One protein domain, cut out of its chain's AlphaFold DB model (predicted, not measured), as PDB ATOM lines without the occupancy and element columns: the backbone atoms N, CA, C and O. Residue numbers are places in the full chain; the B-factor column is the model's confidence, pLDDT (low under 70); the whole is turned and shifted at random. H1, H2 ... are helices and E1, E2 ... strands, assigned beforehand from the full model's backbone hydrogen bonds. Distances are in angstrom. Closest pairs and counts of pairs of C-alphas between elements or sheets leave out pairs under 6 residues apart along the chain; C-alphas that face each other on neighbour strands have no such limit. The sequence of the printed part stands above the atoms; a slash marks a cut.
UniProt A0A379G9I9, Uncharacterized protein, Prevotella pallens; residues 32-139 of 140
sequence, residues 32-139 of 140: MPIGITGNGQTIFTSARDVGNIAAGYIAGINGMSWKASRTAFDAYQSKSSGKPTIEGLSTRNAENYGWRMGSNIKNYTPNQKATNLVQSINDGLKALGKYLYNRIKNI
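What this domain is: This is residues 32 to 139 of the 140 residues of an uncharacterized protein of Prevotella pallens (UniProt A0A379G9I9). What is the shape? Helices H1 and H3 pack as the core, hairpin E1 E2 at one end; H2 splays off, and H4 is an arm whose residues 122 to 137 stick out. What builds it? 108 residues are printed, with E1 E2 H1 H2 H3 H4 in order, mostly helix, sheet E1 - E2 antiparallel; it is loose, radius of gyration 16.8 A, spanning 60 by 36 by 21 A.

Where its parts are: Where are the strands? E1, residues 32 to 36, begins at C-alpha (40.476, -10.634, -1.798); E2 is 42 to 46. And the helices? H1 is 47 to 61, H2 66 to 81, H3 89 to 103; H4, 110 to 137, 40.4 A long, ends at C-alpha (44.547, -49.937, 18.849).

How they stand to each other: How do the strands pair? N 32 and O 45 are 2.8 A apart, within hydrogen-bond range. How do H1 and H3 meet? They touch, C-alphas 53 and 98 closest at 4.0 A.

The domain as a whole: Any cut? The printed part has no cut. Where is confidence low? 43 residues are under 70, among them 76 to 91.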
ATOM      1  N   MET A  32      39.746 -10.148  -0.630       67.25
ATOM      2  CA  MET A  32      40.476 -10.634  -1.798       67.25
ATOM      3  C   MET A  32      39.705 -10.255  -3.068       67.25
ATOM      4  O   MET A  32      38.505 -10.541  -3.137       67.25
ATOM      5  N   PRO A  33      40.347  -9.638  -4.076       72.25
ATOM      6  CA  PRO A  33      39.719  -9.447  -5.374       72.25
ATOM      7  C   PRO A  33      39.554 -10.810  -6.054       72.25
ATOM      8  O   PRO A  33      40.526 -11.536  -6.247       72.25
ATOM      9  N   ILE A  34      38.320 -11.167  -6.404       73.88
ATOM     10  CA  ILE A  34      37.994 -12.457  -7.043       73.88
ATOM     11  C   ILE A  34      37.451 -12.313  -8.462       73.88
ATOM     12  O   ILE A  34      37.184 -13.307  -9.132       73.88
ATOM     13  N   GLY A  35      37.278 -11.082  -8.931       73.81
ATOM     14  CA  GLY A  35      36.797 -10.815 -10.276       73.81
ATOM     15  C   GLY A  35      36.321  -9.386 -10.444       73.81
ATOM     16  O   GLY A  35      36.524  -8.536  -9.579       73.81
ATOM     17  N   ILE A  36      35.674  -9.141 -11.578       73.25
ATOM     18  CA  ILE A  36      35.154  -7.838 -11.975       73.25
ATOM     19  C   ILE A  36      33.703  -8.041 -12.429       73.25
ATOM     20  O   ILE A  36      33.397  -9.019 -13.113       73.25
ATOM     21  N   THR A  37      32.787  -7.166 -12.014       72.62
ATOM     22  CA  THR A  37      31.390  -7.179 -12.472       72.62
ATOM     23  C   THR A  37      31.299  -6.814 -13.957       72.62
ATOM     24  O   THR A  37      32.233  -6.255 -14.530       72.62
ATOM     25  N   GLY A  38      30.140  -7.051 -14.585       64.00
ATOM     26  CA  GLY A  38      29.890  -6.629 -15.975       64.00
ATOM     27  C   GLY A  38      30.047  -5.120 -16.216       64.00
ATOM     28  O   GLY A  38      30.261  -4.705 -17.348       64.00
ATOM     29  N   ASN A  39      30.019  -4.317 -15.147       76.06
ATOM     30  CA  ASN A  39      30.192  -2.866 -15.186       76.06
ATOM     31  C   ASN A  39      31.628  -2.426 -14.832       76.06
ATOM     32  O   ASN A  39      31.854  -1.250 -14.561       76.06
ATOM     33  N   GLY A  40      32.595  -3.348 -14.771       74.25
ATOM     34  CA  GLY A  40      34.000  -3.017 -14.509       74.25
ATOM     35  C   GLY A  40      34.373  -2.850 -13.029       74.25
ATOM     36  O   GLY A  40      35.497  -2.456 -12.727       74.25
ATOM     37  N   GLN A  41      33.478  -3.162 -12.084       72.81
ATOM     38  CA  GLN A  41      33.761  -3.008 -10.652       72.81
ATOM     39  C   GLN A  41      34.432  -4.256 -10.070       72.81
ATOM     40  O   GLN A  41      33.907  -5.358 -10.205       72.81
ATOM     41  N   THR A  42      35.568  -4.093  -9.387       71.69
ATOM     42  CA  THR A  42      36.266  -5.216  -8.735       71.69
ATOM     43  C   THR A  42      35.431  -5.767  -7.577       71.69
ATOM     44  O   THR A  42      34.997  -5.021  -6.700       71.69
ATOM     45  N   ILE A  43      35.208  -7.081  -7.573       68.69
ATOM     46  CA  ILE A  43      34.483  -7.804  -6.529       68.69
ATOM     47  C   ILE A  43      35.488  -8.235  -5.466       68.69
ATOM     48  O   ILE A  43      36.380  -9.040  -5.739       68.69
ATOM     49  N   PHE A  44      35.306  -7.730  -4.250       70.62
ATOM     50  CA  PHE A  44      36.083  -8.125  -3.083       70.62
ATOM     51  C   PHE A  44      35.302  -9.136  -2.244       70.62
ATOM     52  O   PHE A  44      34.099  -8.983  -2.034       70.62
ATOM     53  N   THR A  45      35.982 -10.165  -1.746       70.31
ATOM     54  CA  THR A  45      35.374 -11.199  -0.901       70.31
ATOM     55  C   THR A  45      36.219 -11.466   0.341       70.31
ATOM     56  O   THR A  45      37.439 -11.328   0.300       70.31
ATOM     57  N   SER A  46      35.606 -11.839   1.465       71.06
ATOM     58  CA  SER A  46      36.370 -12.125   2.684       71.06
ATOM     59  C   SER A  46      37.149 -13.440   2.556       71.06
ATOM     60  O   SER A  46      36.736 -14.354   1.847       71.06
ATOM     61  N   ALA A  47      38.241 -13.603   3.310       70.69
ATOM     62  CA  ALA A  47      38.975 -14.875   3.346       70.69
ATOM     63  C   ALA A  47      38.096 -16.075   3.768       70.69
ATOM     64  O   ALA A  47      38.338 -17.206   3.350       70.69
ATOM     65  N   ARG A  48      37.057 -15.836   4.585       69.75
ATOM     66  CA  ARG A  48      36.060 -16.857   4.946       69.75
ATOM     67  C   ARG A  48      35.249 -17.272   3.719       69.75
ATOM     68  O   ARG A  48      35.104 -18.464   3.468       69.75
ATOM     69  N   ASP A  49      34.778 -16.302   2.947       73.75
ATOM     70  CA  ASP A  49      33.980 -16.554   1.750       73.75
ATOM     71  C   ASP A  49      34.802 -17.224   0.643       73.75
ATOM     72  O   ASP A  49      34.285 -18.120  -0.014       73.75
ATOM     73  N   VAL A  50      36.101 -16.913   0.500       79.00
ATOM     74  CA  VAL A  50      37.007 -17.679  -0.387       79.00
ATOM     75  C   VAL A  50      37.039 -19.159   0.002       79.00
ATOM     76  O   VAL A  50      36.914 -20.029  -0.858       79.00
ATOM     77  N   GLY A  51      37.178 -19.459   1.298       77.31
ATOM     78  CA  GLY A  51      37.159 -20.836   1.800       77.31
ATOM     79  C   GLY A  51      35.833 -21.547   1.513       77.31
ATOM     80  O   GLY A  51      35.833 -22.690   1.057       77.31
ATOM     81  N   ASN A  52      34.714 -20.849   1.700       79.88
ATOM     82  CA  ASN A  52      33.372 -21.353   1.404       79.88
ATOM     83  C   ASN A  52      33.171 -21.617  -0.100       79.88
ATOM     84  O   ASN A  52      32.654 -22.664  -0.488       79.88
ATOM     85  N   ILE A  53      33.645 -20.710  -0.960       83.12
ATOM     86  CA  ILE A  53      33.651 -20.883  -2.420       83.12
ATOM     87  C   ILE A  53      34.479 -22.115  -2.804       83.12
ATOM     88  O   ILE A  53      34.025 -22.938  -3.600       83.12
ATOM     89  N   ALA A  54      35.667 -22.292  -2.224       81.88
ATOM     90  CA  ALA A  54      36.507 -23.455  -2.497       81.88
ATOM     91  C   ALA A  54      35.842 -24.769  -2.044       81.88
ATOM     92  O   ALA A  54      35.823 -25.744  -2.798       81.88
ATOM     93  N   ALA A  55      35.238 -24.793  -0.852       79.44
ATOM     94  CA  ALA A  55      34.515 -25.956  -0.341       79.44
ATOM     95  C   ALA A  55      33.332 -26.334  -1.250       79.44
ATOM     96  O   ALA A  55      33.181 -27.499  -1.629       79.44
ATOM     97  N   GLY A  56      32.549 -25.338  -1.672       82.00
ATOM     98  CA  GLY A  56      31.482 -25.512  -2.653       82.00
ATOM     99  C   GLY A  56      31.998 -26.078  -3.974       82.00
ATOM    100  O   GLY A  56      31.445 -27.049  -4.488       82.00
ATOM    101  N   TYR A  57      33.089 -25.524  -4.505       82.38
ATOM    102  CA  TYR A  57      33.704 -25.961  -5.761       82.38
ATOM    103  C   TYR A  57      34.114 -27.434  -5.734       82.38
ATOM    104  O   TYR A  57      33.755 -28.189  -6.642       82.38
ATOM    105  N   ILE A  58      34.786 -27.870  -4.665       78.62
ATOM    106  CA  ILE A  58      35.156 -29.277  -4.478       78.62
ATOM    107  C   ILE A  58      33.911 -30.164  -4.382       78.62
ATOM    108  O   ILE A  58      33.871 -31.216  -5.018       78.62
ATOM    109  N   ALA A  59      32.874 -29.746  -3.653       80.56
ATOM    110  CA  ALA A  59      31.628 -30.507  -3.576       80.56
ATOM    111  C   ALA A  59      30.946 -30.652  -4.953       80.56
ATOM    112  O   ALA A  59      30.487 -31.740  -5.303       80.56
ATOM    113  N   GLY A  60      30.938 -29.584  -5.757       79.06
ATOM    114  CA  GLY A  60      30.374 -29.579  -7.109       79.06
ATOM    115  C   GLY A  60      31.154 -30.446  -8.104       79.06
ATOM    116  O   GLY A  60      30.547 -31.208  -8.857       79.06
ATOM    117  N   ILE A  61      32.492 -30.395  -8.084       78.75
ATOM    118  CA  ILE A  61      33.343 -31.263  -8.923       78.75
ATOM    119  C   ILE A  61      33.123 -32.734  -8.601       78.75
ATOM    120  O   ILE A  61      33.032 -33.564  -9.504       78.75
ATOM    121  N   ASN A  62      33.008 -33.051  -7.313       72.06
ATOM    122  CA  ASN A  62      32.759 -34.411  -6.861       72.06
ATOM    123  C   ASN A  62      31.300 -34.842  -7.056       72.06
ATOM    124  O   ASN A  62      30.935 -35.907  -6.586       72.06
ATOM    125  N   GLY A  63      30.458 -34.052  -7.731       72.00
ATOM    126  CA  GLY A  63      29.102 -34.459  -8.095       72.00
ATOM    127  C   GLY A  63      28.096 -34.456  -6.948       72.00
ATOM    128  O   GLY A  63      26.994 -34.982  -7.106       72.00
ATOM    129  N   MET A  64      28.441 -33.877  -5.797       75.62
ATOM    130  CA  MET A  64      27.523 -33.775  -4.668       75.62
ATOM    131  C   MET A  64      26.353 -32.866  -5.045       75.62
ATOM    132  O   MET A  64      26.558 -31.787  -5.595       75.62
ATOM    133  N   SER A  65      25.115 -33.270  -4.754       81.06
ATOM    134  CA  SER A  65      23.972 -32.373  -4.954       81.06
ATOM    135  C   SER A  65      24.057 -31.190  -3.990       81.06
ATOM    136  O   SER A  65      24.484 -31.349  -2.846       81.06
ATOM    137  N   TRP A  66      23.580 -30.015  -4.409       81.75
ATOM    138  CA  TRP A  66      23.594 -28.819  -3.560       81.75
ATOM    139  C   TRP A  66      22.924 -29.045  -2.194       81.75
ATOM    140  O   TRP A  66      23.418 -28.588  -1.165       81.75
ATOM    141  N   LYS A  67      21.827 -29.816  -2.163       78.38
ATOM    142  CA  LYS A  67      21.126 -30.168  -0.920       78.38
ATOM    143  C   LYS A  67      22.015 -30.991   0.018       78.38
ATOM    144  O   LYS A  67      22.065 -30.690   1.205       78.38
ATOM    145  N   ALA A  68      22.729 -31.987  -0.510       75.12
ATOM    146  CA  ALA A  68      23.661 -32.792   0.276       75.12
ATOM    147  C   ALA A  68      24.858 -31.960   0.768       75.12
ATOM    148  O   ALA A  68      25.225 -32.063   1.937       75.12
ATOM    149  N   SER A  69      25.408 -31.084  -0.082       81.25
ATOM    150  CA  SER A  69      26.490 -30.167   0.297       81.25
ATOM    151  C   SER A  69      26.074 -29.246   1.441       81.25
ATOM    152  O   SER A  69      26.786 -29.153   2.432       81.25
ATOM    153  N   ARG A  70      24.876 -28.654   1.372       81.44
ATOM    154  CA  ARG A  70      24.328 -27.811   2.446       81.44
ATOM    155  C   ARG A  70      24.206 -28.541   3.777       81.44
ATOM    156  O   ARG A  70      24.613 -28.004   4.799       81.44
ATOM    157  N   THR A  71      23.681 -29.766   3.767       77.31
ATOM    158  CA  THR A  71      23.593 -30.575   4.991       77.31
ATOM    159  C   THR A  71      24.979 -30.887   5.558       77.31
ATOM    160  O   THR A  71      25.160 -30.841   6.773       77.31
ATOM    161  N   ALA A  72      25.967 -31.163   4.703       76.38
ATOM    162  CA  ALA A  72      27.339 -31.408   5.132       76.38
ATOM    163  C   ALA A  72      28.006 -30.153   5.727       76.38
ATOM    164  O   ALA A  72      28.665 -30.263   6.763       76.38
ATOM    165  N   PHE A  73      27.812 -28.978   5.124       77.81
ATOM    166  CA  PHE A  73      28.354 -27.712   5.629       77.81
ATOM    167  C   PHE A  73      27.723 -27.313   6.971       77.81
ATOM    168  O   PHE A  73      28.447 -27.088   7.942       77.81
ATOM    169  N   ASP A  74      26.393 -27.388   7.096       72.31
ATOM    170  CA  ASP A  74      25.693 -27.118   8.363       72.31
ATOM    171  C   ASP A  74      26.130 -28.099   9.477       72.31
ATOM    172  O   ASP A  74      26.346 -27.706  10.630       72.31
ATOM    173  N   ALA A  75      26.327 -29.385   9.148       72.38
ATOM    174  CA  ALA A  75      26.833 -30.385  10.093       72.38
ATOM    175  C   ALA A  75      28.287 -30.108  10.511       72.38
ATOM    176  O   ALA A  75      28.634 -30.245  11.689       72.38
ATOM    177  N   TYR A  76      29.141 -29.696   9.569       69.88
ATOM    178  CA  TYR A  76      30.523 -29.321   9.851       69.88
ATOM    179  C   TYR A  76      30.599 -28.104  10.776       69.88
ATOM    180  O   TYR A  76      31.314 -28.157  11.781       69.88
ATOM    181  N   GLN A  77      29.822 -27.050  10.512       64.12
ATOM    182  CA  GLN A  77      29.766 -25.891  11.407       64.12
ATOM    183  C   GLN A  77      29.241 -26.262  12.780       64.12
ATOM    184  O   GLN A  77      29.834 -25.856  13.773       64.12
ATOM    185  N   SER A  78      28.189 -27.082  12.849       63.34
ATOM    186  CA  SER A  78      27.628 -27.529  14.126       63.34
ATOM    187  C   SER A  78      28.649 -28.297  14.969       63.34
ATOM    188  O   SER A  78      28.748 -28.127  16.184       63.34
ATOM    189  N   LYS A  79      29.476 -29.116  14.314       60.59
ATOM    190  CA  LYS A  79      30.593 -29.808  14.960       60.59
ATOM    191  C   LYS A  79      31.702 -28.842  15.383       60.59
ATOM    192  O   LYS A  79      32.268 -29.010  16.458       60.59
ATOM    193  N   SER A  80      32.027 -27.854  14.549       57.72
ATOM    194  CA  SER A  80      33.082 -26.876  14.832       57.72
ATOM    195  C   SER A  80      32.699 -25.888  15.937       57.72
ATOM    196  O   SER A  80      33.574 -25.436  16.671       57.72
ATOM    197  N   SER A  81      31.417 -25.541  16.054       53.66
ATOM    198  CA  SER A  81      30.879 -24.612  17.055       53.66
ATOM    199  C   SER A  81      30.470 -25.310  18.358       53.66
ATOM    200  O   SER A  81      30.247 -24.646  19.371       53.66
ATOM    201  N   GLY A  82      30.369 -26.646  18.349       50.19
ATOM    202  CA  GLY A  82      29.916 -27.449  19.487       50.19
ATOM    203  C   GLY A  82      28.422 -27.298  19.796       50.19
ATOM    204  O   GLY A  82      27.969 -27.760  20.843       50.19
ATOM    205  N   LYS A  83      27.654 -26.646  18.915       54.84
ATOM    206  CA  LYS A  83      26.210 -26.417  19.041       54.84
ATOM    207  C   LYS A  83      25.549 -26.584  17.673       54.84
ATOM    208  O   LYS A  83      26.202 -26.332  16.670       54.84
ATOM    209  N   PRO A  84      24.262 -26.955  17.586       53.44
ATOM    210  CA  PRO A  84      23.547 -26.919  16.314       53.44
ATOM    211  C   PRO A  84      23.588 -25.497  15.732       53.44
ATOM    212  O   PRO A  84      23.018 -24.572  16.307       53.44
ATOM    213  N   THR A  85      24.291 -25.313  14.616       56.81
ATOM    214  CA  THR A  85      24.441 -24.016  13.946       56.81
ATOM    215  C   THR A  85      24.131 -24.157  12.470       56.81
ATOM    216  O   THR A  85      24.726 -24.981  11.780       56.81
ATOM    217  N   ILE A  86      23.212 -23.320  11.996       60.50
ATOM    218  CA  ILE A  86      22.901 -23.157  10.577       60.50
ATOM    219  C   ILE A  86      23.732 -21.989  10.058       60.50
ATOM    220  O   ILE A  86      23.797 -20.936  10.695       60.50
ATOM    221  N   GLU A  87      24.365 -22.161   8.902       61.78
ATOM    222  CA  GLU A  87      25.161 -21.093   8.301       61.78
ATOM    223  C   GLU A  87      24.314 -19.901   7.850       61.78
ATOM    224  O   GLU A  87      23.226 -20.049   7.285       61.78
ATOM    225  N   GLY A  88      24.852 -18.699   8.069       68.31
ATOM    226  CA  GLY A  88      24.243 -17.451   7.620       68.31
ATOM    227  C   GLY A  88      24.156 -17.340   6.093       68.31
ATOM    228  O   GLY A  88      24.874 -18.009   5.350       68.31
ATOM    229  N   LEU A  89      23.276 -16.454   5.616       66.38
ATOM    230  CA  LEU A  89      22.994 -16.263   4.186       66.38
ATOM    231  C   LEU A  89      24.241 -15.937   3.344       66.38
ATOM    232  O   LEU A  89      24.351 -16.425   2.222       66.38
ATOM    233  N   SER A  90      25.194 -15.161   3.871       65.44
ATOM    234  CA  SER A  90      26.440 -14.825   3.162       65.44
ATOM    235  C   SER A  90      27.320 -16.054   2.910       65.44
ATOM    236  O   SER A  90      27.715 -16.293   1.770       65.44
ATOM    237  N   THR A  91      27.532 -16.885   3.936       69.44
ATOM    238  CA  THR A  91      28.254 -18.166   3.844       69.44
ATOM    239  C   THR A  91      27.615 -19.083   2.805       69.44
ATOM    240  O   THR A  91      28.286 -19.547   1.886       69.44
ATOM    241  N   ARG A  92      26.290 -19.249   2.872       74.81
ATOM    242  CA  ARG A  92      25.528 -20.091   1.937       74.81
ATOM    243  C   ARG A  92      25.652 -19.639   0.488       74.81
ATOM    244  O   ARG A  92      25.690 -20.470  -0.419       74.81
ATOM    245  N   ASN A  93      25.687 -18.329   0.258       76.19
ATOM    246  CA  ASN A  93      25.835 -17.770  -1.081       76.19
ATOM    247  C   ASN A  93      27.234 -18.036  -1.646       76.19
ATOM    248  O   ASN A  93      27.348 -18.413  -2.813       76.19
ATOM    249  N   ALA A  94      28.273 -17.899  -0.820       77.31
ATOM    250  CA  ALA A  94      29.651 -18.208  -1.190       77.31
ATOM    251  C   ALA A  94      29.824 -19.701  -1.542       77.31
ATOM    252  O   ALA A  94      30.349 -20.038  -2.605       77.31
ATOM    253  N   GLU A  95      29.281 -20.601  -0.722       81.12
ATOM    254  CA  GLU A  95      29.270 -22.048  -0.980       81.12
ATOM    255  C   GLU A  95      28.536 -22.414  -2.267       81.12
ATOM    256  O   GLU A  95      29.043 -23.183  -3.084       81.12
ATOM    257  N   ASN A  96      27.343 -21.849  -2.474       82.31
ATOM    258  CA  ASN A  96      26.548 -22.118  -3.667       82.31
ATOM    259  C   ASN A  96      27.253 -21.608  -4.926       82.31
ATOM    260  O   ASN A  96      27.224 -22.259  -5.967       82.31
ATOM    261  N   TYR A  97      27.901 -20.444  -4.839       83.56
ATOM    262  CA  TYR A  97      28.685 -19.893  -5.939       83.56
ATOM    263  C   TYR A  97      29.812 -20.852  -6.343       83.56
ATOM    264  O   TYR A  97      29.893 -21.244  -7.509       83.56
ATOM    265  N   GLY A  98      30.594 -21.326  -5.369       83.56
ATOM    266  CA  GLY A  98      31.584 -22.385  -5.560       83.56
ATOM    267  C   GLY A  98      31.003 -23.651  -6.182       83.56
ATOM    268  O   GLY A  98      31.489 -24.140  -7.203       83.56
ATOM    269  N   TRP A  99      29.915 -24.155  -5.599       87.25
ATOM    270  CA  TRP A  99      29.241 -25.376  -6.033       87.25
ATOM    271  C   TRP A  99      28.755 -25.303  -7.474       87.25
ATOM    272  O   TRP A  99      28.944 -26.257  -8.229       87.25
ATOM    273  N   ARG A 100      28.188 -24.168  -7.892       84.44
ATOM    274  CA  ARG A 100      27.765 -23.944  -9.281       84.44
ATOM    275  C   ARG A 100      28.959 -23.926 -10.224       84.44
ATOM    276  O   ARG A 100      28.871 -24.525 -11.292       84.44
ATOM    277  N   MET A 101      30.067 -23.286  -9.842       83.62
ATOM    278  CA  MET A 101      31.291 -23.304 -10.649       83.62
ATOM    279  C   MET A 101      31.801 -24.735 -10.852       83.62
ATOM    280  O   MET A 101      32.008 -25.139 -11.992       83.62
ATOM    281  N   GLY A 102      31.922 -25.525  -9.780       81.25
ATOM    282  CA  GLY A 102      32.396 -26.912  -9.865       81.25
ATOM    283  C   GLY A 102      31.428 -27.840 -10.609       81.25
ATOM    284  O   GLY A 102      31.831 -28.629 -11.462       81.25
ATOM    285  N   SER A 103      30.127 -27.698 -10.349       78.25
ATOM    286  CA  SER A 103      29.075 -28.519 -10.962       78.25
ATOM    287  C   SER A 103      28.904 -28.263 -12.458       78.25
ATOM    288  O   SER A 103      28.513 -29.175 -13.184       78.25
ATOM    289  N   ASN A 104      29.215 -27.055 -12.936       74.25
ATOM    290  CA  ASN A 104      29.086 -26.680 -14.345       74.25
ATOM    291  C   ASN A 104      30.326 -27.006 -15.191       74.25
ATOM    292  O   ASN A 104      30.324 -26.738 -16.395       74.25
ATOM    293  N   ILE A 105      31.368 -27.611 -14.611       70.69
ATOM    294  CA  ILE A 105      32.510 -28.103 -15.386       70.69
ATOM    295  C   ILE A 105      32.012 -29.219 -16.318       70.69
ATOM    296  O   ILE A 105      31.544 -30.276 -15.878       70.69
ATOM    297  N   LYS A 106      32.078 -28.936 -17.627       56.47
ATOM    298  CA  LYS A 106      31.496 -29.732 -18.724       56.47
ATOM    299  C   LYS A 106      32.233 -31.046 -19.023       56.47
ATOM    300  O   LYS A 106      31.760 -31.821 -19.842       56.47
ATOM    301  N   ASN A 107      33.345 -31.323 -18.343       57.09
ATOM    302  CA  ASN A 107      34.211 -32.469 -18.646       57.09
ATOM    303  C   ASN A 107      33.791 -33.788 -17.975       57.09
ATOM    304  O   ASN A 107      34.436 -34.806 -18.203       57.09
ATOM    305  N   TYR A 108      32.722 -33.797 -17.170       56.56
ATOM    306  CA  TYR A 108      32.237 -35.010 -16.506       56.56
ATOM    307  C   TYR A 108      30.763 -35.252 -16.825       56.56
ATOM    308  O   TYR A 108      29.902 -34.422 -16.513       56.56
ATOM    309  N   THR A 109      30.471 -36.412 -17.414       64.19
ATOM    310  CA  THR A 109      29.094 -36.888 -17.600       64.19
ATOM    311  C   THR A 109      28.406 -37.083 -16.237       64.19
ATOM    312  O   THR A 109      29.088 -37.361 -15.244       64.19
ATOM    313  N   PRO A 110      27.066 -36.962 -16.142       62.41
ATOM    314  CA  PRO A 110      26.335 -37.151 -14.882       62.41
ATOM    315  C   PRO A 110      26.679 -38.459 -14.149       62.41
ATOM    316  O   PRO A 110      26.795 -38.468 -12.925       62.41
ATOM    317  N   ASN A 111      26.942 -39.535 -14.898       61.38
ATOM    318  CA  ASN A 111      27.346 -40.830 -14.351       61.38
ATOM    319  C   ASN A 111      28.745 -40.792 -13.721       61.38
ATOM    320  O   ASN A 111      28.930 -41.304 -12.624       61.38
ATOM    321  N   GLN A 112      29.715 -40.122 -14.353       63.75
ATOM    322  CA  GLN A 112      31.062 -39.957 -13.790       63.75
ATOM    323  C   GLN A 112      31.045 -39.113 -12.508       63.75
ATOM    324  O   GLN A 112      31.746 -39.435 -11.553       63.75
ATOM    325  N   LYS A 113      30.199 -38.073 -12.449       62.25
ATOM    326  CA  LYS A 113      29.998 -37.265 -11.234       62.25
ATOM    327  C   LYS A 113      29.439 -38.107 -10.083       62.25
ATOM    328  O   LYS A 113      29.943 -38.015  -8.968       62.25
ATOM    329  N   ALA A 114      28.457 -38.966 -10.354       63.12
ATOM    330  CA  ALA A 114      27.890 -39.867  -9.352       63.12
ATOM    331  C   ALA A 114      28.899 -40.930  -8.872       63.12
ATOM    332  O   ALA A 114      28.998 -41.182  -7.671       63.12
ATOM    333  N   THR A 115      29.688 -41.519  -9.777       67.50
ATOM    334  CA  THR A 115      30.730 -42.495  -9.416       67.50
ATOM    335  C   THR A 115      31.825 -41.864  -8.557       67.50
ATOM    336  O   THR A 115      32.180 -42.431  -7.523       67.50
ATOM    337  N   ASN A 116      32.306 -40.675  -8.931       66.88
ATOM    338  CA  ASN A 116      33.311 -39.941  -8.158       66.88
ATOM    339  C   ASN A 116      32.780 -39.559  -6.769       66.88
ATOM    340  O   ASN A 116      33.500 -39.698  -5.782       66.88
ATOM    341  N   LEU A 117      31.505 -39.156  -6.663       66.25
ATOM    342  CA  LEU A 117      30.868 -38.881  -5.376       66.25
ATOM    343  C   LEU A 117      30.905 -40.111  -4.468       66.25
ATOM    344  O   LEU A 117      31.387 -40.034  -3.339       66.25
ATOM    345  N   VAL A 118      30.418 -41.249  -4.969       68.00
ATOM    346  CA  VAL A 118      30.343 -42.502  -4.205       68.00
ATOM    347  C   VAL A 118      31.735 -42.986  -3.803       68.00
ATOM    348  O   VAL A 118      31.924 -43.407  -2.663       68.00
ATOM    349  N   GLN A 119      32.723 -42.881  -4.695       71.62
ATOM    350  CA  GLN A 119      34.117 -43.194  -4.372       71.62
ATOM    351  C   GLN A 119      34.659 -42.269  -3.279       71.62
ATOM    352  O   GLN A 119      35.160 -42.768  -2.275       71.62
ATOM    353  N   SER A 120      34.464 -40.952  -3.392       65.62
ATOM    354  CA  SER A 120      34.938 -39.991  -2.386       65.62
ATOM    355  C   SER A 120      34.307 -40.211  -1.003       65.62
ATOM    356  O   SER A 120      34.994 -40.123   0.015       65.62
ATOM    357  N   ILE A 121      33.017 -40.569  -0.951       69.44
ATOM    358  CA  ILE A 121      32.309 -40.900   0.293       69.44
ATOM    359  C   ILE A 121      32.861 -42.200   0.888       69.44
ATOM    360  O   ILE A 121      33.149 -42.252   2.084       69.44
ATOM    361  N   ASN A 122      33.045 -43.235   0.064       68.00
ATOM    362  CA  ASN A 122      33.596 -44.513   0.511       68.00
ATOM    363  C   ASN A 122      35.027 -44.371   1.036       68.00
ATOM    364  O   ASN A 122      35.360 -44.944   2.074       68.00
ATOM    365  N   ASP A 123      35.867 -43.596   0.357       71.38
ATOM    366  CA  ASP A 123      37.246 -43.359   0.777       71.38
ATOM    367  C   ASP A 123      37.303 -42.513   2.052       71.38
ATOM    368  O   ASP A 123      38.067 -42.831   2.967       71.38
ATOM    369  N   GLY A 124      36.424 -41.514   2.181       67.06
ATOM    370  CA  GLY A 124      36.247 -40.750   3.416       67.06
ATOM    371  C   GLY A 124      35.830 -41.627   4.602       67.06
ATOM    372  O   GLY A 124      36.422 -41.535   5.679       67.06
ATOM    373  N   LEU A 125      34.865 -42.531   4.407       67.12
ATOM    374  CA  LEU A 125      34.421 -43.487   5.428       67.12
ATOM    375  C   LEU A 125      35.533 -44.465   5.826       67.12
ATOM    376  O   LEU A 125      35.751 -44.695   7.017       67.12
ATOM    377  N   LYS A 126      36.283 -44.999   4.854       70.88
ATOM    378  CA  LYS A 126      37.440 -45.871   5.115       70.88
ATOM    379  C   LYS A 126      38.534 -45.143   5.890       70.88
ATOM    380  O   LYS A 126      39.083 -45.707   6.836       70.88
ATOM    381  N   ALA A 127      38.842 -43.898   5.525       70.81
ATOM    382  CA  ALA A 127      39.832 -43.086   6.224       70.81
ATOM    383  C   ALA A 127      39.409 -42.805   7.675       70.81
ATOM    384  O   ALA A 127      40.222 -42.947   8.591       70.81
ATOM    385  N   LEU A 128      38.130 -42.486   7.901       67.12
ATOM    386  CA  LEU A 128      37.577 -42.268   9.239       67.12
ATOM    387  C   LEU A 128      37.613 -43.549  10.086       67.12
ATOM    388  O   LEU A 128      38.037 -43.519  11.241       67.12
ATOM    389  N   GLY A 129      37.218 -44.682   9.498       68.56
ATOM    390  CA  GLY A 129      37.276 -45.993  10.143       68.56
ATOM    391  C   GLY A 129      38.706 -46.387  10.511       68.56
ATOM    392  O   GLY A 129      38.958 -46.807  11.637       68.56
ATOM    393  N   LYS A 130      39.669 -46.162   9.610       75.25
ATOM    394  CA  LYS A 130      41.096 -46.408   9.863       75.25
ATOM    395  C   LYS A 130      41.648 -45.505  10.970       75.25
ATOM    396  O   LYS A 130      42.400 -45.977  11.817       75.25
ATOM    397  N   TYR A 131      41.252 -44.232  10.999       75.38
ATOM    398  CA  TYR A 131      41.611 -43.306  12.076       75.38
ATOM    399  C   TYR A 131      41.070 -43.769  13.438       75.38
ATOM    400  O   TYR A 131      41.820 -43.804  14.413       75.38
ATOM    401  N   LEU A 132      39.797 -44.172  13.505       70.25
ATOM    402  CA  LEU A 132      39.169 -44.690  14.728       70.25
ATOM    403  C   LEU A 132      39.816 -45.999  15.191       70.25
ATOM    404  O   LEU A 132      40.167 -46.122  16.362       70.25
ATOM    405  N   TYR A 133      40.030 -46.939  14.270       74.88
ATOM    406  CA  TYR A 133      40.688 -48.213  14.548       74.88
ATOM    407  C   TYR A 133      42.101 -48.012  15.104       74.88
ATOM    408  O   TYR A 133      42.433 -48.565  16.148       74.88
ATOM    409  N   ASN A 134      42.912 -47.165  14.465       77.19
ATOM    410  CA  ASN A 134      44.265 -46.867  14.939       77.19
ATOM    411  C   ASN A 134      44.257 -46.186  16.312       77.19
ATOM    412  O   ASN A 134      45.129 -46.447  17.132       77.19
ATOM    413  N   ARG A 135      43.266 -45.330  16.587       72.38
ATOM    414  CA  ARG A 135      43.132 -44.682  17.892       72.38
ATOM    415  C   ARG A 135      42.793 -45.681  18.996       72.38
ATOM    416  O   ARG A 135      43.375 -45.582  20.062       72.38
ATOM    417  N   ILE A 136      41.896 -46.634  18.737       67.56
ATOM    418  CA  ILE A 136      41.537 -47.694  19.696       67.56
ATOM    419  C   ILE A 136      42.709 -48.660  19.889       67.56
ATOM    420  O   ILE A 136      43.037 -49.001  21.019       67.56
ATOM    421  N   LYS A 137      43.381 -49.051  18.802       70.69
ATOM    422  CA  LYS A 137      44.547 -49.937  18.849       70.69
ATOM    423  C   LYS A 137      45.723 -49.336  19.623       70.69
ATOM    424  O   LYS A 137      46.461 -50.090  20.223       70.69
ATOM    425  N   ASN A 138      45.899 -48.016  19.613       66.12
ATOM    426  CA  ASN A 138      46.963 -47.341  20.367       66.12
ATOM    427  C   ASN A 138      46.596 -47.065  21.842       66.12
ATOM    428  O   ASN A 138      47.397 -46.464  22.555       66.12
ATOM    429  N   ILE A 139      45.378 -47.410  22.279       63.50
ATOM    430  CA  ILE A 139      44.921 -47.286  23.676       63.50
ATOM    431  C   ILE A 139      45.117 -48.606  24.451       63.50
ATOM    432  O   ILE A 139      45.141 -48.577  25.679       63.50
TER     433      ILE A 139